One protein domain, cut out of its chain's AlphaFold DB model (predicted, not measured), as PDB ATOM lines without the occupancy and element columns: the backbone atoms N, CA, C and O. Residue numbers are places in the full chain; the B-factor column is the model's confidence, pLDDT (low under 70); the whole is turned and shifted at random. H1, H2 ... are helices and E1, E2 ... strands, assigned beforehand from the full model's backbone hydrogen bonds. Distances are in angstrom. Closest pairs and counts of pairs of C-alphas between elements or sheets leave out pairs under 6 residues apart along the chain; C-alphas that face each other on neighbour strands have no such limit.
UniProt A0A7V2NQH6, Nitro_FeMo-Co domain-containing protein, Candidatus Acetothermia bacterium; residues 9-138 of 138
ATOM      1  N   ILE A   9      -1.111 -35.929 -23.160       98.06
ATOM      2  CA  ILE A   9      -1.141 -36.856 -22.035       98.06
ATOM      3  C   ILE A   9      -2.140 -37.958 -22.371       98.06
ATOM      4  O   ILE A   9      -3.290 -37.665 -22.692       98.06
ATOM      5  N   GLN A  10      -1.724 -39.218 -22.261       98.19
ATOM      6  CA  GLN A  10      -2.668 -40.334 -22.275       98.19
ATOM      7  C   GLN A  10      -3.102 -40.645 -20.841       98.19
ATOM      8  O   GLN A  10      -2.265 -40.955 -19.992       98.19
ATOM      9  N   LEU A  11      -4.397 -40.564 -20.546       98.31
ATOM     10  CA  LEU A  11      -4.927 -40.763 -19.195       98.31
ATOM     11  C   LEU A  11      -6.155 -41.663 -19.189       98.31
ATOM     12  O   LEU A  11      -6.879 -41.734 -20.177       98.31
ATOM     13  N   ALA A  12      -6.401 -42.329 -18.063       98.19
ATOM     14  CA  ALA A  12      -7.601 -43.130 -17.853       98.19
ATOM     15  C   ALA A  12      -8.478 -42.536 -16.748       98.19
ATOM     16  O   ALA A  12      -7.996 -42.272 -15.646       98.19
ATOM     17  N   ILE A  13      -9.771 -42.380 -17.017       98.12
ATOM     18  CA  ILE A  13     -10.774 -41.932 -16.046       98.12
ATOM     19  C   ILE A  13     -11.629 -43.129 -15.643       98.12
ATOM     20  O   ILE A  13     -12.225 -43.784 -16.496       98.12
ATOM     21  N   ALA A  14     -11.683 -43.420 -14.346       97.19
ATOM     22  CA  ALA A  14     -12.571 -44.436 -13.798       97.19
ATOM     23  C   ALA A  14     -14.005 -43.898 -13.719       97.19
ATOM     24  O   ALA A  14     -14.242 -42.871 -13.078       97.19
ATOM     25  N   CYS A  15     -14.954 -44.575 -14.367       96.75
ATOM     26  CA  CYS A  15     -16.320 -44.076 -14.507       96.75
ATOM     27  C   CYS A  15     -17.390 -45.180 -14.465       96.75
ATOM     28  O   CYS A  15     -17.099 -46.378 -14.455       96.75
ATOM     29  N   GLU A  16     -18.649 -44.754 -14.415       95.69
ATOM     30  CA  GLU A  16     -19.853 -45.561 -14.598       95.69
ATOM     31  C   GLU A  16     -20.789 -44.780 -15.537       95.69
ATOM     32  O   GLU A  16     -21.476 -43.843 -15.129       95.69
ATOM     33  N   GLY A  17     -20.731 -45.093 -16.835       93.81
ATOM     34  CA  GLY A  17     -21.292 -44.223 -17.870       93.81
ATOM     35  C   GLY A  17     -20.559 -42.877 -17.912       93.81
ATOM     36  O   GLY A  17     -19.332 -42.847 -18.004       93.81
ATOM     37  N   GLU A  18     -21.310 -41.778 -17.821       95.81
ATOM     38  CA  GLU A  18     -20.771 -40.405 -17.789       95.81
ATOM     39  C   GLU A  18     -20.358 -39.933 -16.386       95.81
ATOM     40  O   GLU A  18     -19.876 -38.814 -16.219       95.81
ATOM     41  N   GLN A  19     -20.568 -40.757 -15.358       97.88
ATOM     42  CA  GLN A  19     -20.321 -40.384 -13.967       97.88
ATOM     43  C   GLN A  19     -18.945 -40.858 -13.505       97.88
ATOM     44  O   GLN A  19     -18.538 -41.979 -13.807       97.88
ATOM     45  N   ILE A  20     -18.267 -40.051 -12.695       97.00
ATOM     46  CA  ILE A  20     -17.125 -40.464 -11.879       97.00
ATOM     47  C   ILE A  20     -17.673 -40.758 -10.480       97.00
ATOM     48  O   ILE A  20     -17.875 -39.838  -9.679       97.00
ATOM     49  N   PRO A  21     -17.964 -42.028 -10.153       93.88
ATOM     50  CA  PRO A  21     -18.504 -42.354  -8.847       93.88
ATOM     51  C   PRO A  21     -17.478 -42.025  -7.756       93.88
ATOM     52  O   PRO A  21     -16.265 -42.145  -7.950       93.88
ATOM     53  N   ARG A  22     -17.963 -41.679  -6.558       94.81
ATOM     54  CA  ARG A  22     -17.136 -41.555  -5.344       94.81
ATOM     55  C   ARG A  22     -16.719 -42.946  -4.845       94.81
ATOM     56  O   ARG A  22     -17.146 -43.405  -3.792       94.81
ATOM     57  N   LYS A  23     -15.912 -43.628  -5.654       93.00
ATOM     58  CA  LYS A  23     -15.324 -44.956  -5.448       93.00
ATOM     59  C   LYS A  23     -13.827 -44.877  -5.733       93.00
ATOM     60  O   LYS A  23     -13.367 -43.934  -6.376       93.00
ATOM     61  N   HIS A  24     -13.067 -45.864  -5.268       92.25
ATOM     62  CA  HIS A  24     -11.667 -45.993  -5.655       92.25
ATOM     63  C   HIS A  24     -11.547 -46.420  -7.120       92.25
ATOM     64  O   HIS A  24     -12.437 -47.064  -7.676       92.25
ATOM     65  N   PHE A  25     -10.404 -46.108  -7.734       92.62
ATOM     66  CA  PHE A  25     -10.156 -46.399  -9.146       92.62
ATOM     67  C   PHE A  25     -10.414 -47.873  -9.492       92.62
ATOM     68  O   PHE A  25     -11.161 -48.174 -10.413       92.62
ATOM     69  N   GLY A  26      -9.852 -48.801  -8.710       88.56
ATOM     70  CA  GLY A  26      -9.973 -50.242  -8.955       88.56
ATOM     71  C   GLY A  26     -11.375 -50.829  -8.756       88.56
ATOM     72  O   GLY A  26     -11.581 -51.978  -9.145       88.56
ATOM     73  N   ASP A  27     -12.313 -50.061  -8.200       90.25
ATOM     74  CA  ASP A  27     -13.677 -50.507  -7.878       90.25
ATOM     75  C   ASP A  27     -14.719 -49.957  -8.862       90.25
ATOM     76  O   ASP A  27     -15.911 -50.251  -8.753       90.25
ATOM     77  N   CYS A  28     -14.295 -49.126  -9.817       92.19
ATOM     78  CA  CYS A  28     -15.178 -48.633 -10.866       92.19
ATOM     79  C   CYS A  28     -15.382 -49.711 -11.939       92.19
ATOM     80  O   CYS A  28     -14.450 -50.464 -12.220       92.19
ATOM     81  N   PRO A  29     -16.567 -49.792 -12.563       93.62
ATOM     82  CA  PRO A  29     -16.862 -50.842 -13.536       93.62
ATOM     83  C   PRO A  29     -16.102 -50.681 -14.858       93.62
ATOM     84  O   PRO A  29     -15.892 -51.670 -15.552       93.62
ATOM     85  N   GLN A  30     -15.689 -49.463 -15.215       95.75
ATOM     86  CA  GLN A  30     -15.069 -49.168 -16.507       95.75
ATOM     87  C   GLN A  30     -14.053 -48.023 -16.410       95.75
ATOM     88  O   GLN A  30     -14.109 -47.177 -15.510       95.75
ATOM     89  N   PHE A  31     -13.127 -48.008 -17.365       97.31
ATOM     90  CA  PHE A  31     -12.121 -46.973 -17.563       97.31
ATOM     91  C   PHE A  31     -12.261 -46.394 -18.965       97.31
ATOM     92  O   PHE A  31     -12.254 -47.137 -19.943       97.31
ATOM     93  N   ARG A  32     -12.337 -45.071 -19.087       97.81
ATOM     94  CA  ARG A  32     -12.258 -44.388 -20.382       97.81
ATOM     95  C   ARG A  32     -10.872 -43.799 -20.561       97.81
ATOM     96  O   ARG A  32     -10.419 -43.024 -19.720       97.81
ATOM     97  N   VAL A  33     -10.199 -44.187 -21.637       98.25
ATOM     98  CA  VAL A  33      -8.851 -43.724 -21.965       98.25
ATOM     99  C   VAL A  33      -8.952 -42.567 -22.942       98.25
ATOM    100  O   VAL A  33      -9.562 -42.693 -24.003       98.25
ATOM    101  N   TYR A  34      -8.321 -41.454 -22.597       98.31
ATOM    102  CA  TYR A  34      -8.301 -40.236 -23.391       98.31
ATOM    103  C   TYR A  34      -6.874 -39.846 -23.755       98.31
ATOM    104  O   TYR A  34      -5.936 -40.080 -22.992       98.31
ATOM    105  N   GLU A  35      -6.733 -39.188 -24.899       97.81
ATOM    106  CA  GLU A  35      -5.645 -38.243 -25.129       97.81
ATOM    107  C   GLU A  35      -6.141 -36.844 -24.783       97.81
ATOM    108  O   GLU A  35      -7.144 -36.400 -25.337       97.81
ATOM    109  N   LEU A  36      -5.436 -36.167 -23.883       98.25
ATOM    110  CA  LEU A  36      -5.634 -34.760 -23.552       98.25
ATOM    111  C   LEU A  36      -4.480 -33.949 -24.141       98.25
ATOM    112  O   LEU A  36      -3.321 -34.352 -24.012       98.25
ATOM    113  N   TYR A  37      -4.793 -32.824 -24.769       97.50
ATOM    114  CA  TYR A  37      -3.846 -31.935 -25.437       97.50
ATOM    115  C   TYR A  37      -3.654 -30.638 -24.640       97.50
ATOM    116  O   TYR A  37      -4.476 -30.283 -23.800       97.50
ATOM    117  N   GLU A  38      -2.546 -29.933 -24.889       96.69
ATOM    118  CA  GLU A  38      -2.165 -28.739 -24.112       96.69
ATOM    119  C   GLU A  38      -3.099 -27.533 -24.244       96.69
ATOM    120  O   GLU A  38      -3.059 -26.630 -23.417       96.69
ATOM    121  N   ASP A  39      -3.947 -27.515 -25.265       94.81
ATOM    122  CA  ASP A  39      -5.000 -26.518 -25.461       94.81
ATOM    123  C   ASP A  39      -6.341 -26.926 -24.829       94.81
ATOM    124  O   ASP A  39      -7.342 -26.231 -25.003       94.81
ATOM    125  N   GLY A  40      -6.371 -28.045 -24.102       95.25
ATOM    126  CA  GLY A  40      -7.567 -28.591 -23.468       95.25
ATOM    127  C   GLY A  40      -8.448 -29.419 -24.404       95.25
ATOM    128  O   GLY A  40      -9.434 -29.995 -23.941       95.25
ATOM    129  N   GLU A  41      -8.108 -29.537 -25.696       97.19
ATOM    130  CA  GLU A  41      -8.780 -30.499 -26.568       97.19
ATOM    131  C   GLU A  41      -8.539 -31.920 -26.044       97.19
ATOM    132  O   GLU A  41      -7.479 -32.243 -25.503       97.19
ATOM    133  N   TYR A  42      -9.521 -32.802 -26.216       97.56
ATOM    134  CA  TYR A  42      -9.387 -34.202 -25.832       97.56
ATOM    135  C   TYR A  42     -10.038 -35.135 -26.844       97.56
ATOM    136  O   TYR A  42     -10.963 -34.779 -27.574       97.56
ATOM    137  N   ARG A  43      -9.556 -36.376 -26.863       97.69
ATOM    138  CA  ARG A  43     -10.069 -37.441 -27.720       97.69
ATOM    139  C   ARG A  43     -10.210 -38.729 -26.925       97.69
ATOM    140  O   ARG A  43      -9.233 -39.216 -26.361       97.69
ATOM    141  N   LEU A  44     -11.411 -39.309 -26.930       97.81
ATOM    142  CA  LEU A  44     -11.632 -40.663 -26.421       97.81
ATOM    143  C   LEU A  44     -10.917 -41.667 -27.334       97.81
ATOM    144  O   LEU A  44     -11.135 -41.680 -28.548       97.81
ATOM    145  N   MET A  45     -10.061 -42.494 -26.745       97.38
ATOM    146  CA  MET A  45      -9.296 -43.523 -27.444       97.38
ATOM    147  C   MET A  45      -9.985 -44.878 -27.354       97.38
ATOM    148  O   MET A  45     -10.149 -45.551 -28.368       97.38
ATOM    149  N   GLU A  46     -10.402 -45.258 -26.149       96.69
ATOM    150  CA  GLU A  46     -11.066 -46.530 -25.878       96.69
ATOM    151  C   GLU A  46     -11.824 -46.487 -24.547       96.69
ATOM    152  O   GLU A  46     -11.546 -45.664 -23.671       96.69
ATOM    153  N   THR A  47     -12.768 -47.413 -24.396       96.75
ATOM    154  CA  THR A  47     -13.444 -47.714 -23.132       96.75
ATOM    155  C   THR A  47     -13.128 -49.159 -22.775       96.75
ATOM    156  O   THR A  47     -13.302 -50.051 -23.604       96.75
ATOM    157  N   ILE A  48     -12.655 -49.383 -21.553       95.69
ATOM    158  CA  ILE A  48     -12.148 -50.663 -21.068       95.69
ATOM    159  C   ILE A  48     -12.981 -51.092 -19.867       95.69
ATOM    160  O   ILE A  48     -13.045 -50.378 -18.865       95.69
ATOM    161  N   ASP A  49     -13.573 -52.280 -19.934       94.62
ATOM    162  CA  ASP A  49     -14.249 -52.875 -18.785       94.62
ATOM    163  C   ASP A  49     -13.233 -53.296 -17.719       94.62
ATOM    164  O   ASP A  49     -12.187 -53.897 -18.000       94.62
ATOM    165  N   ASN A  50     -13.548 -53.008 -16.459       91.88
ATOM    166  CA  ASN A  50     -12.695 -53.383 -15.347       91.88
ATOM    167  C   ASN A  50     -12.832 -54.879 -15.044       91.88
ATOM    168  O   ASN A  50     -13.702 -55.317 -14.298       91.88
ATOM    169  N   THR A  51     -11.903 -55.658 -15.588       88.44
ATOM    170  CA  THR A  51     -11.774 -57.103 -15.342       88.44
ATOM    171  C   THR A  51     -10.734 -57.431 -14.265       88.44
ATOM    172  O   THR A  51     -10.322 -58.583 -14.118       88.44
ATOM    173  N   SER A  52     -10.264 -56.429 -13.508       82.75
ATOM    174  CA  SER A  52      -9.281 -56.659 -12.447       82.75
ATOM    175  C   SER A  52      -9.885 -57.510 -11.318       82.75
ATOM    176  O   SER A  52     -11.053 -57.319 -10.973       82.75
ATOM    177  N   PRO A  53      -9.102 -58.423 -10.708       76.00
ATOM    178  CA  PRO A  53      -9.607 -59.326  -9.673       76.00
ATOM    179  C   PRO A  53     -10.200 -58.541  -8.502       76.00
ATOM    180  O   PRO A  53      -9.769 -57.421  -8.235       76.00
ATOM    181  N   GLU A  54     -11.170 -59.099  -7.786       73.06
ATOM    182  CA  GLU A  54     -11.645 -58.491  -6.539       73.06
ATOM    183  C   GLU A  54     -10.536 -58.468  -5.475       73.06
ATOM    184  O   GLU A  54      -9.575 -59.243  -5.527       73.06
ATOM    185  N   GLU A  55     -10.627 -57.537  -4.521       67.81
ATOM    186  CA  GLU A  55      -9.670 -57.481  -3.417       67.81
ATOM    187  C   GLU A  55      -9.881 -58.673  -2.466       67.81
ATOM    188  O   GLU A  55     -10.872 -58.738  -1.746       67.81
ATOM    189  N   GLU A  56      -8.913 -59.595  -2.397       65.12
ATOM    190  CA  GLU A  56      -8.884 -60.641  -1.356       65.12
ATOM    191  C   GLU A  56      -8.463 -60.061   0.012       65.12
ATOM    192  O   GLU A  56      -8.760 -60.626   1.068       65.12
ATOM    193  N   ARG A  57      -7.729 -58.938  -0.002       69.50
ATOM    194  CA  ARG A  57      -7.280 -58.159   1.162       69.50
ATOM    195  C   ARG A  57      -7.269 -56.674   0.802       69.50
ATOM    196  O   ARG A  57      -6.952 -56.329  -0.332       69.50
ATOM    197  N   HIS A  58      -7.540 -55.810   1.779       69.25
ATOM    198  CA  HIS A  58      -7.541 -54.363   1.559       69.25
ATOM    199  C   HIS A  58      -6.203 -53.886   0.971       69.25
ATOM    200  O   HIS A  58      -5.144 -54.175   1.537       69.25
ATOM    201  N   ALA A  59      -6.262 -53.159  -0.150       63.84
ATOM    202  CA  ALA A  59      -5.099 -52.675  -0.896       63.84
ATOM    203  C   ALA A  59      -4.166 -53.786  -1.425       63.84
ATOM    204  O   ALA A  59      -2.934 -53.661  -1.387       63.84
ATOM    205  N   ASP A  60      -4.743 -54.882  -1.934       72.81
ATOM    206  CA  ASP A  60      -3.973 -55.994  -2.489       72.81
ATOM    207  C   ASP A  60      -3.081 -55.521  -3.665       72.81
ATOM    208  O   ASP A  60      -3.592 -55.023  -4.676       72.81
ATOM    209  N   PRO A  61      -1.743 -55.705  -3.607       74.31
ATOM    210  CA  PRO A  61      -0.863 -55.462  -4.748       74.31
ATOM    211  C   PRO A  61      -1.310 -56.132  -6.056       74.31
ATOM    212  O   PRO A  61      -0.998 -55.612  -7.133       74.31
ATOM    213  N   LYS A  62      -2.016 -57.271  -5.991       78.81
ATOM    214  CA  LYS A  62      -2.598 -57.942  -7.161       78.81
ATOM    215  C   LYS A  62      -3.624 -57.055  -7.866       78.81
ATOM    216  O   LYS A  62      -3.603 -57.003  -9.094       78.81
ATOM    217  N   LYS A  63      -4.457 -56.321  -7.115       78.62
ATOM    218  CA  LYS A  63      -5.457 -55.387  -7.658       78.62
ATOM    219  C   LYS A  63      -4.778 -54.258  -8.416       78.62
ATOM    220  O   LYS A  63      -5.072 -54.046  -9.589       78.62
ATOM    221  N   LEU A  64      -3.796 -53.603  -7.786       81.94
ATOM    222  CA  LEU A  64      -3.004 -52.554  -8.433       81.94
ATOM    223  C   LEU A  64      -2.352 -53.075  -9.719       81.94
ATOM    224  O   LEU A  64      -2.435 -52.417 -10.751       81.94
ATOM    225  N   LYS A  65      -1.732 -54.262  -9.675       83.25
ATOM    226  CA  LYS A  65      -1.118 -54.875 -10.857       83.25
ATOM    227  C   LYS A  65      -2.154 -55.118 -11.956       83.25
ATOM    228  O   LYS A  65      -1.925 -54.665 -13.070       83.25
ATOM    229  N   GLY A  66      -3.278 -55.759 -11.632       83.88
ATOM    230  CA  GLY A  66      -4.360 -56.050 -12.574       83.88
ATOM    231  C   GLY A  66      -4.883 -54.790 -13.254       83.88
ATOM    232  O   GLY A  66      -4.883 -54.720 -14.476       83.88
ATOM    233  N   VAL A  67      -5.208 -53.758 -12.473       84.00
ATOM    234  CA  VAL A  67      -5.651 -52.458 -12.992       84.00
ATOM    235  C   VAL A  67      -4.593 -51.825 -13.900       84.00
ATOM    236  O   VAL A  67      -4.901 -51.439 -15.020       84.00
ATOM    237  N   THR A  68      -3.330 -51.743 -13.467       84.44
ATOM    238  CA  THR A  68      -2.279 -51.127 -14.302       84.44
ATOM    239  C   THR A  68      -1.986 -51.917 -15.579       84.44
ATOM    240  O   THR A  68      -1.553 -51.331 -16.564       84.44
ATOM    241  N   SER A  69      -2.227 -53.230 -15.586       88.19
ATOM    242  CA  SER A  69      -2.095 -54.063 -16.785       88.19
ATOM    243  C   SER A  69      -3.211 -53.831 -17.805       88.19
ATOM    244  O   SER A  69      -2.976 -54.074 -18.984       88.19
ATOM    245  N   LEU A  70      -4.379 -53.336 -17.378       88.19
ATOM    246  CA  LEU A  70      -5.470 -52.935 -18.274       88.19
ATOM    247  C   LEU A  70      -5.217 -51.585 -18.954       88.19
ATOM    248  O   LEU A  70      -5.909 -51.259 -19.905       88.19
ATOM    249  N   LEU A  71      -4.243 -50.803 -18.480       90.75
ATOM    250  CA  LEU A  71      -4.021 -49.420 -18.912       90.75
ATOM    251  C   LEU A  71      -2.620 -49.219 -19.514       90.75
ATOM    252  O   LEU A  71      -1.855 -48.374 -19.030       90.75
ATOM    253  N   PRO A  72      -2.229 -49.998 -20.543       87.69
ATOM    254  CA  PRO A  72      -0.914 -49.856 -21.147       87.69
ATOM    255  C   PRO A  72      -0.759 -48.459 -21.760       87.69
ATOM    256  O   PRO A  72      -1.609 -47.986 -22.508       87.69
ATOM    257  N   GLY A  73       0.345 -47.785 -21.436       90.56
ATOM    258  CA  GLY A  73       0.657 -46.462 -21.983       90.56
ATOM    259  C   GLY A  73      -0.074 -45.288 -21.328       90.56
ATOM    260  O   GLY A  73       0.240 -44.152 -21.660       90.56
ATOM    261  N   CYS A  74      -0.983 -45.523 -20.373       96.38
ATOM    262  CA  CYS A  74      -1.561 -44.433 -19.589       96.38
ATOM    263  C   CYS A  74      -0.511 -43.835 -18.646       96.38
ATOM    264  O   CYS A  74       0.174 -44.538 -17.903       96.38
ATOM    265  N   GLU A  75      -0.420 -42.514 -18.666       97.69
ATOM    266  CA  GLU A  75       0.537 -41.704 -17.916       97.69
ATOM    267  C   GLU A  75      -0.096 -41.112 -16.658       97.69
ATOM    268  O   GLU A  75       0.603 -40.817 -15.690       97.69
ATOM    269  N   ALA A  76      -1.426 -40.997 -16.648       98.06
ATOM    270  CA  ALA A  76      -2.210 -40.602 -15.491       98.06
ATOM    271  C   ALA A  76      -3.484 -41.439 -15.338       98.06
ATOM    272  O   ALA A  76      -3.997 -42.018 -16.299       98.06
ATOM    273  N   VAL A  77      -3.995 -41.493 -14.109       97.75
ATOM    274  CA  VAL A  77      -5.263 -42.150 -13.772       97.75
ATOM    275  C   VAL A  77      -6.105 -41.263 -12.863       97.75
ATOM    276  O   VAL A  77      -5.572 -40.660 -11.932       97.75
ATOM    277  N   VAL A  78      -7.412 -41.215 -13.107       98.06
ATOM    278  CA  VAL A  78      -8.355 -40.313 -12.433       98.06
ATOM    279  C   VAL A  78      -9.458 -41.109 -11.741       98.06
ATOM    280  O   VAL A  78     -10.058 -41.999 -12.344       98.06
ATOM    281  N   SER A  79      -9.734 -40.801 -10.473       96.69
ATOM    282  CA  SER A  79     -10.801 -41.433  -9.681       96.69
ATOM    283  C   SER A  79     -11.488 -40.433  -8.755       96.69
ATOM    284  O   SER A  79     -10.891 -39.427  -8.389       96.69
ATOM    285  N   GLY A  80     -12.722 -40.717  -8.332       96.19
ATOM    286  CA  GLY A  80     -13.460 -39.866  -7.395       96.19
ATOM    287  C   GLY A  80     -12.985 -39.949  -5.937       96.19
ATOM    288  O   GLY A  80     -13.351 -39.079  -5.142       96.19
ATOM    289  N   LEU A  81     -12.200 -40.975  -5.563       95.44
ATOM    290  CA  LEU A  81     -11.636 -41.138  -4.216       95.44
ATOM    291  C   LEU A  81     -10.179 -41.612  -4.219       95.44
ATOM    292  O   LEU A  81      -9.785 -42.529  -4.944       95.44
ATOM    293  N   LEU A  82      -9.405 -41.065  -3.282       93.12
ATOM    294  CA  LEU A  82      -8.069 -41.545  -2.947       93.12
ATOM    295  C   LEU A  82      -8.119 -42.958  -2.338       93.12
ATOM    296  O   LEU A  82      -9.020 -43.273  -1.566       93.12
ATOM    297  N   SER A  83      -7.114 -43.788  -2.628       88.94
ATOM    298  CA  SER A  83      -6.924 -45.105  -2.005       88.94
ATOM    299  C   SER A  83      -5.463 -45.344  -1.600       88.94
ATOM    300  O   SER A  83      -4.556 -44.690  -2.132       88.94
ATOM    301  N   PRO A  84      -5.175 -46.327  -0.725       89.81
ATOM    302  CA  PRO A  84      -3.800 -46.754  -0.468       89.81
ATOM    303  C   PRO A  84      -3.063 -47.211  -1.736       89.81
ATOM    304  O   PRO A  84      -1.862 -46.979  -1.875       89.81
ATOM    305  N   ASN A  85      -3.787 -47.782  -2.706       88.38
ATOM    306  CA  ASN A  85      -3.231 -48.158  -4.005       88.38
ATOM    307  C   ASN A  85      -2.815 -46.940  -4.846       88.38
ATOM    308  O   ASN A  85      -1.831 -47.033  -5.574       88.38
ATOM    309  N   PHE A  86      -3.479 -45.790  -4.707       91.62
ATOM    310  CA  PHE A  86      -3.037 -44.530  -5.319       91.62
ATOM    311  C   PHE A  86      -1.753 -43.996  -4.685       91.62
ATOM    312  O   PHE A  86      -0.841 -43.608  -5.410       91.62
ATOM    313  N   MET A  87      -1.635 -44.042  -3.355       91.88
ATOM    314  CA  MET A  87      -0.385 -43.676  -2.673       91.88
ATOM    315  C   MET A  87       0.763 -44.590  -3.118       91.88
ATOM    316  O   MET A  87       1.824 -44.124  -3.523       91.88
ATOM    317  N   ARG A  88       0.518 -45.902  -3.169       91.94
ATOM    318  CA  ARG A  88       1.501 -46.863  -3.676       91.94
ATOM    319  C   ARG A  88       1.842 -46.629  -5.148       91.94
ATOM    320  O   ARG A  88       3.004 -46.755  -5.528       91.94
ATOM    321  N   MET A  89       0.857 -46.309  -5.986       92.19
ATOM    322  CA  MET A  89       1.069 -45.990  -7.399       92.19
ATOM    323  C   MET A  89       1.944 -44.745  -7.551       92.19
ATOM    324  O   MET A  89       2.955 -44.811  -8.246       92.19
ATOM    325  N   ARG A  90       1.619 -43.662  -6.835       94.75
ATOM    326  CA  ARG A  90       2.411 -42.428  -6.774       94.75
ATOM    327  C   ARG A  90       3.877 -42.712  -6.457       94.75
ATOM    328  O   ARG A  90       4.752 -42.171  -7.127       94.75
ATOM    329  N   ASP A  91       4.132 -43.573  -5.477       93.56
ATOM    330  CA  ASP A  91       5.485 -43.814  -4.970       93.56
ATOM    331  C   ASP A  91       6.284 -44.796  -5.835       93.56
ATOM    332  O   ASP A  91       7.510 -44.735  -5.874       93.56
ATOM    333  N   THR A  92       5.612 -45.710  -6.543       90.38
ATOM    334  CA  THR A  92       6.286 -46.864  -7.171       90.38
ATOM    335  C   THR A  92       6.120 -46.968  -8.684       90.38
ATOM    336  O   THR A  92       6.846 -47.735  -9.319       90.38
ATOM    337  N   LYS A  93       5.189 -46.230  -9.300       91.00
ATOM    338  CA  LYS A  93       4.833 -46.380 -10.720       91.00
ATOM    339  C   LYS A  93       5.118 -45.109 -11.530       91.00
ATOM    340  O   LYS A  93       5.058 -44.003 -10.992       91.00
ATOM    341  N   PRO A  94       5.389 -45.244 -12.842       93.69
ATOM    342  CA  PRO A  94       5.531 -44.109 -13.756       93.69
ATOM    343  C   PRO A  94       4.178 -43.474 -14.137       93.69
ATOM    344  O   PRO A  94       4.089 -42.819 -15.163       93.69
ATOM    345  N   ILE A  95       3.135 -43.672 -13.326       95.38
ATOM    346  CA  ILE A  95       1.771 -43.192 -13.565       95.38
ATOM    347  C   ILE A  95       1.441 -42.149 -12.499       95.38
ATOM    348  O   ILE A  95       1.722 -42.373 -11.318       95.38
ATOM    349  N   GLN A  96       0.864 -41.020 -12.905       97.75
ATOM    350  CA  GLN A  96       0.410 -39.959 -12.013       97.75
ATOM    351  C   GLN A  96      -1.040 -40.204 -11.560       97.75
ATOM    352  O   GLN A  96      -1.955 -40.147 -12.379       97.75
ATOM    353  N   PRO A  97      -1.291 -40.459 -10.264       97.38
ATOM    354  CA  PRO A  97      -2.654 -40.511  -9.747       97.38
ATOM    355  C   PRO A  97      -3.254 -39.106  -9.586       97.38
ATOM    356  O   PRO A  97      -2.582 -38.179  -9.117       97.38
ATOM    357  N   VAL A  98      -4.534 -38.982  -9.925       98.31
ATOM    358  CA  VAL A  98      -5.336 -37.755  -9.849       98.31
ATOM    359  C   VAL A  98      -6.688 -38.072  -9.210       98.31
ATOM    360  O   VAL A  98      -7.331 -39.067  -9.548       98.31
ATOM    361  N   VAL A  99      -7.132 -37.242  -8.273       97.94
ATOM    362  CA  VAL A  99      -8.444 -37.364  -7.631       97.94
ATOM    363  C   VAL A  99      -9.349 -36.244  -8.131       97.94
ATOM    364  O   VAL A  99      -9.013 -35.075  -7.982       97.94
ATOM    365  N   SER A 100     -10.494 -36.607  -8.702       97.19
ATOM    366  CA  SER A 100     -11.506 -35.657  -9.171       97.19
ATOM    367  C   SER A 100     -12.511 -35.336  -8.067       97.19
ATOM    368  O   SER A 100     -13.040 -36.235  -7.405       97.19
ATOM    369  N   GLN A 101     -12.809 -34.053  -7.893       94.56
ATOM    370  CA  GLN A 101     -13.942 -33.547  -7.127       94.56
ATOM    371  C   GLN A 101     -15.211 -33.442  -7.977       94.56
ATOM    372  O   GLN A 101     -16.311 -33.519  -7.420       94.56
ATOM    373  N   GLY A 102     -15.057 -33.335  -9.299       91.06
ATOM    374  CA  GLY A 102     -16.141 -33.448 -10.267       91.06
ATOM    375  C   GLY A 102     -16.828 -34.812 -10.201       91.06
ATOM    376  O   GLY A 102     -16.209 -35.835  -9.882       91.06
ATOM    377  N   SER A 103     -18.125 -34.802 -10.485       94.56
ATOM    378  CA  SER A 103     -19.004 -35.972 -10.480       94.56
ATOM    379  C   SER A 103     -19.166 -36.592 -11.863       94.56
ATOM    380  O   SER A 103     -19.619 -37.732 -11.969       94.56
ATOM    381  N   THR A 104     -18.767 -35.879 -12.917       98.00
ATOM    382  CA  THR A 104     -18.876 -36.337 -14.304       98.00
ATOM    383  C   THR A 104     -17.527 -36.390 -15.013       98.00
ATOM    384  O   THR A 104     -16.556 -35.746 -14.613       98.00
ATOM    385  N   VAL A 105     -17.472 -37.185 -16.080       97.75
ATOM    386  CA  VAL A 105     -16.291 -37.295 -16.944       97.75
ATOM    387  C   VAL A 105     -15.967 -35.954 -17.610       97.75
ATOM    388  O   VAL A 105     -14.800 -35.573 -17.648       97.75
ATOM    389  N   ASP A 106     -16.983 -35.216 -18.060       97.75
ATOM    390  CA  ASP A 106     -16.807 -33.909 -18.704       97.75
ATOM    391  C   ASP A 106     -16.250 -32.853 -17.738       97.75
ATOM    392  O   ASP A 106     -15.322 -32.128 -18.094       97.75
ATOM    393  N   GLU A 107     -16.746 -32.801 -16.495       97.94
ATOM    394  CA  GLU A 107     -16.202 -31.914 -15.453       97.94
ATOM    395  C   GLU A 107     -14.719 -32.204 -15.190       97.94
ATOM    396  O   GLU A 107     -13.908 -31.281 -15.107       97.94
ATOM    397  N   ALA A 108     -14.348 -33.484 -15.096       98.06
ATOM    398  CA  ALA A 108     -12.956 -33.866 -14.888       98.06
ATOM    399  C   ALA A 108     -12.074 -33.512 -16.091       98.06
ATOM    400  O   ALA A 108     -10.963 -33.031 -15.897       98.06
ATOM    401  N   LEU A 109     -12.543 -33.726 -17.324       98.31
ATOM    402  CA  LEU A 109     -11.795 -33.362 -18.532       98.31
ATOM    403  C   LEU A 109     -11.576 -31.850 -18.634       98.31
ATOM    404  O   LEU A 109     -10.463 -31.430 -18.946       98.31
ATOM    405  N   ALA A 110     -12.589 -31.045 -18.304       98.12
ATOM    406  CA  ALA A 110     -12.452 -29.593 -18.240       98.12
ATOM    407  C   ALA A 110     -11.386 -29.175 -17.211       98.12
ATOM    408  O   ALA A 110     -10.450 -28.455 -17.556       98.12
ATOM    409  N   ALA A 111     -11.458 -29.701 -15.983       98.19
ATOM    410  CA  ALA A 111     -10.500 -29.378 -14.924       98.19
ATOM    411  C   ALA A 111      -9.067 -29.858 -15.238       98.19
ATOM    412  O   ALA A 111      -8.086 -29.178 -14.925       98.19
ATOM    413  N   LEU A 112      -8.924 -31.014 -15.901       98.38
ATOM    414  CA  LEU A 112      -7.636 -31.508 -16.399       98.38
ATOM    415  C   LEU A 112      -7.059 -30.602 -17.489       98.38
ATOM    416  O   LEU A 112      -5.849 -30.399 -17.509       98.38
ATOM    417  N   GLY A 113      -7.902 -30.076 -18.382       97.88
ATOM    418  CA  GLY A 113      -7.497 -29.112 -19.405       97.88
ATOM    419  C   GLY A 113      -6.986 -27.809 -18.790       97.88
ATOM    420  O   GLY A 113      -5.901 -27.352 -19.137       97.88
ATOM    421  N   GLU A 114      -7.707 -27.259 -17.810       97.88
ATOM    422  CA  GLU A 114      -7.283 -26.061 -17.063       97.88
ATOM    423  C   GLU A 114      -5.971 -26.277 -16.296       97.88
ATOM    424  O   GLU A 114      -5.166 -25.358 -16.150       97.88
ATOM    425  N   SER A 115      -5.737 -27.507 -15.839       97.88
ATOM    426  CA  SER A 115      -4.564 -27.878 -15.043       97.88
ATOM    427  C   SER A 115      -3.504 -28.643 -15.848       97.88
ATOM    428  O   SER A 115      -2.652 -29.328 -15.267       97.88
ATOM    429  N   PHE A 116      -3.543 -28.554 -17.185       98.25
ATOM    430  CA  PHE A 116      -2.723 -29.382 -18.072       98.25
ATOM    431  C   PHE A 116      -1.228 -29.247 -17.778       98.25
ATOM    432  O   PHE A 116      -0.534 -30.255 -17.651       98.25
ATOM    433  N   ASP A 117      -0.724 -28.020 -17.639       97.88
ATOM    434  CA  ASP A 117       0.705 -27.763 -17.434       97.88
ATOM    435  C   ASP A 117       1.225 -28.342 -16.108       97.88
ATOM    436  O   ASP A 117       2.335 -28.888 -16.050       97.88
ATOM    437  N   GLU A 118       0.418 -28.275 -15.045       98.25
ATOM    438  CA  GLU A 118       0.752 -28.874 -13.751       98.25
ATOM    439  C   GLU A 118       0.815 -30.400 -13.868       98.25
ATOM    440  O   GLU A 118       1.815 -31.023 -13.487       98.25
ATOM    441  N   LEU A 119      -0.216 -31.007 -14.465       98.44
ATOM    442  CA  LEU A 119      -0.260 -32.449 -14.681       98.44
ATOM    443  C   LEU A 119       0.900 -32.919 -15.570       98.44
ATOM    444  O   LEU A 119       1.572 -33.904 -15.248       98.44
ATOM    445  N   PHE A 120       1.172 -32.202 -16.661       98.19
ATOM    446  CA  PHE A 120       2.260 -32.509 -17.583       98.19
ATOM    447  C   PHE A 120       3.613 -32.446 -16.874       98.19
ATOM    448  O   PHE A 120       4.441 -33.328 -17.080       98.19
ATOM    449  N   THR A 121       3.830 -31.468 -15.991       98.19
ATOM    450  CA  THR A 121       5.065 -31.354 -15.198       98.19
ATOM    451  C   THR A 121       5.278 -32.577 -14.301       98.19
ATOM    452  O   THR A 121       6.383 -33.129 -14.251       98.19
ATOM    453  N   LEU A 122       4.223 -33.049 -13.629       98.31
ATOM    454  CA  LEU A 122       4.275 -34.255 -12.795       98.31
ATOM    455  C   LEU A 122       4.555 -35.515 -13.626       98.31
ATOM    456  O   LEU A 122       5.353 -36.366 -13.224       98.31
ATOM    457  N   ILE A 123       3.922 -35.633 -14.793       97.81
ATOM    458  CA  ILE A 123       4.140 -36.745 -15.723       97.81
ATOM    459  C   ILE A 123       5.565 -36.717 -16.278       97.81
ATOM    460  O   ILE A 123       6.231 -37.748 -16.312       97.81
ATOM    461  N   ASP A 124       6.071 -35.550 -16.662       97.69
ATOM    462  CA  ASP A 124       7.411 -35.394 -17.219       97.69
ATOM    463  C   ASP A 124       8.499 -35.750 -16.191       97.69
ATOM    464  O   ASP A 124       9.446 -36.475 -16.502       97.69
ATOM    465  N   ALA A 125       8.303 -35.377 -14.922       97.69
ATOM    466  CA  ALA A 125       9.126 -35.869 -13.817       97.69
ATOM    467  C   ALA A 125       9.101 -37.408 -13.730       97.69
ATOM    468  O   ALA A 125      10.150 -38.055 -13.631       97.69
ATOM    469  N   ARG A 126       7.922 -38.032 -13.861       96.56
ATOM    470  CA  ARG A 126       7.794 -39.499 -13.861       96.56
ATOM    471  C   ARG A 126       8.483 -40.167 -15.044       96.56
ATOM    472  O   ARG A 126       9.111 -41.213 -14.832       96.56
ATOM    473  N   ARG A 127       8.425 -39.561 -16.237       94.81
ATOM    474  CA  ARG A 127       9.148 -39.996 -17.447       94.81
ATOM    475  C   ARG A 127      10.665 -39.985 -17.226       94.81
ATOM    476  O   ARG A 127      11.341 -40.909 -17.669       94.81
ATOM    477  N   ARG A 128      11.190 -39.016 -16.465       96.25
ATOM    478  CA  ARG A 128      12.609 -38.953 -16.049       96.25
ATOM    479  C   ARG A 128      12.988 -39.905 -14.908       96.25
ATOM    480  O   ARG A 128      14.153 -39.973 -14.532       96.25
ATOM    481  N   GLY A 129      12.032 -40.655 -14.360       95.12
ATOM    482  CA  GLY A 129      12.264 -41.585 -13.250       95.12
ATOM    483  C   GLY A 129      12.061 -40.980 -11.859       95.12
ATOM    484  O   GLY A 129      12.141 -41.705 -10.869       95.12
ATOM    485  N   GLU A 130      11.720 -39.696 -11.762       96.62
ATOM    486  CA  GLU A 130      11.400 -39.035 -10.496       96.62
ATOM    487  C   GLU A 130      10.000 -39.445 -10.013       96.62
ATOM    488  O   GLU A 130       9.120 -39.794 -10.805       96.62
ATOM    489  N   ARG A 131       9.757 -39.424  -8.701       94.00
ATOM    490  CA  ARG A 131       8.446 -39.760  -8.118       94.00
ATOM    491  C   ARG A 131       8.017 -38.673  -7.134       94.00
ATOM    492  O   ARG A 131       8.158 -38.867  -5.928       94.00
ATOM    493  N   PRO A 132       7.516 -37.521  -7.623       95.00
ATOM    494  CA  PRO A 132       6.968 -36.497  -6.745       95.00
ATOM    495  C   PRO A 132       5.881 -37.095  -5.851       95.00
ATOM    496  O   PRO A 132       4.995 -37.814  -6.327       95.00
ATOM    497  N   ALA A 133       5.924 -36.779  -4.557       95.06
ATOM    498  CA  ALA A 133       4.958 -37.252  -3.565       95.06
ATOM    499  C   ALA A 133       3.609 -36.503  -3.655       95.06
ATOM    500  O   ALA A 133       2.942 -36.279  -2.647       95.06
ATOM    501  N   VAL A 134       3.185 -36.162  -4.875       96.69
ATOM    502  CA  VAL A 134       1.974 -35.399  -5.183       96.69
ATOM    503  C   VAL A 134       0.898 -36.324  -5.745       96.69
ATOM    504  O   VAL A 134       1.141 -37.109  -6.665       96.69
ATOM    505  N   ILE A 135      -0.303 -36.211  -5.185       95.88
ATOM    506  CA  ILE A 135      -1.544 -36.697  -5.787       95.88
ATOM    507  C   ILE A 135      -2.342 -35.447  -6.111       95.88
ATOM    508  O   ILE A 135      -2.683 -34.687  -5.205       95.88
ATOM    509  N   MET A 136      -2.560 -35.216  -7.398       95.75
ATOM    510  CA  MET A 136      -3.243 -34.022  -7.876       95.75
ATOM    511  C   MET A 136      -4.729 -34.115  -7.526       95.75
ATOM    512  O   MET A 136      -5.308 -35.199  -7.617       95.75
ATOM    513  N   ASN A 137      -5.328 -33.002  -7.111       96.44
ATOM    514  CA  ASN A 137      -6.769 -32.896  -6.907       96.44
ATOM    515  C   ASN A 137      -7.302 -31.856  -7.888       96.44
ATOM    516  O   ASN A 137      -6.737 -30.767  -7.950       96.44
ATOM    517  N   ILE A 138      -8.353 -32.211  -8.618       95.00
ATOM    518  CA  ILE A 138      -9.007 -31.377  -9.635       95.00
ATOM    519  C   ILE A 138     -10.503 -31.280  -9.369       95.00
ATOM    520  O   ILE A 138     -11.033 -32.211  -8.718       95.00
TER     521      ILE A 138
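This is residues 9 to 138 of the 138 residues of the protein "Nitro_FeMo-Co domain-containing protein" of Candidatus Acetothermia bacterium (UniProt A0A7V2NQH6). A strongly twisted five-stranded sheet makes the core, with H3 and H4 covering one face and H2 on the other, as three layers, helices on both faces of a sheet; the tail adds a short parallel pairing beside E5. The 130 printed residues run E1 E2 E3 H1 E4 H2 E5 H3 H4, the mixed sheet E3 E2 E1 E4 E5, the class mixed helices and strands. The whole is compact, with a radius of gyration of the C-alphas of 13.3 A and spans of 42 by 34 by 23 A.

E1, residues 9 to 15, begins at C-alpha 9 (-1.141, -36.856, -22.035) and spans 18.4 A. E2, residues 30 to 37, spans 22.4 A; E3, residues 42 to 49, spans 20.5 A and bends by 52 degrees at residue 45. E4 is residues 76 to 79 and E5 residues 96 to 99. H1 is residues 61 to 70, H2 84 to 92 and H3 105 to 114; H4, residues 116 to 127, spans 15.9 A and ends at C-alpha 127 (9.148, -39.996, -17.447).

E1, E2 and E3 form a meander, each strand the antiparallel neighbour of the one before, with N 11 and O 34 at 2.9 A and N 33 and O 46 at 2.9 A. E1 and E4 are parallel, N 78 to O 12 being 2.8 A; E4 and E5 are parallel, N 98 to O 77 being 2.8 A. E4, H2, E5 make a strand-helix-strand unit, two parallel neighbour strands with a helix between, and E3, H1, E4 a split one, with E2 and E1 between its strands; both crossovers are right-handed. H2 is over E5 at a height of 8.8 A over the sheet, their closest C-alphas, Phe 86 and Pro 97, 6.0 A apart. H3 is on the sheet, its closest C-alpha pair with E1 Val 105 and Cys 15, 7.2 A; H4 is on it too, its closest pair with E5 Ile 123 and Gln 96, 6.2 A. H3 and H4 are close but not clearly touching, about perpendicular at 85 degrees. H1 only grazes the sheet with residues 67 to 70, and only just touches H2, with 3 pairs of C-alphas within 8 A, the closest Leu 64 and Asn 85 at 6.2 A. In H1, H2, H3 and H4 every O i to N i+4 pair is within hydrogen-bond range.

The C-alphas farthest apart, Asp 39 and Glu 56, are 42.0 A apart. The printed part has no cut; the links E1 to E2 and E3 to H1 are long. Residues 55 to 59 have pLDDT under 70.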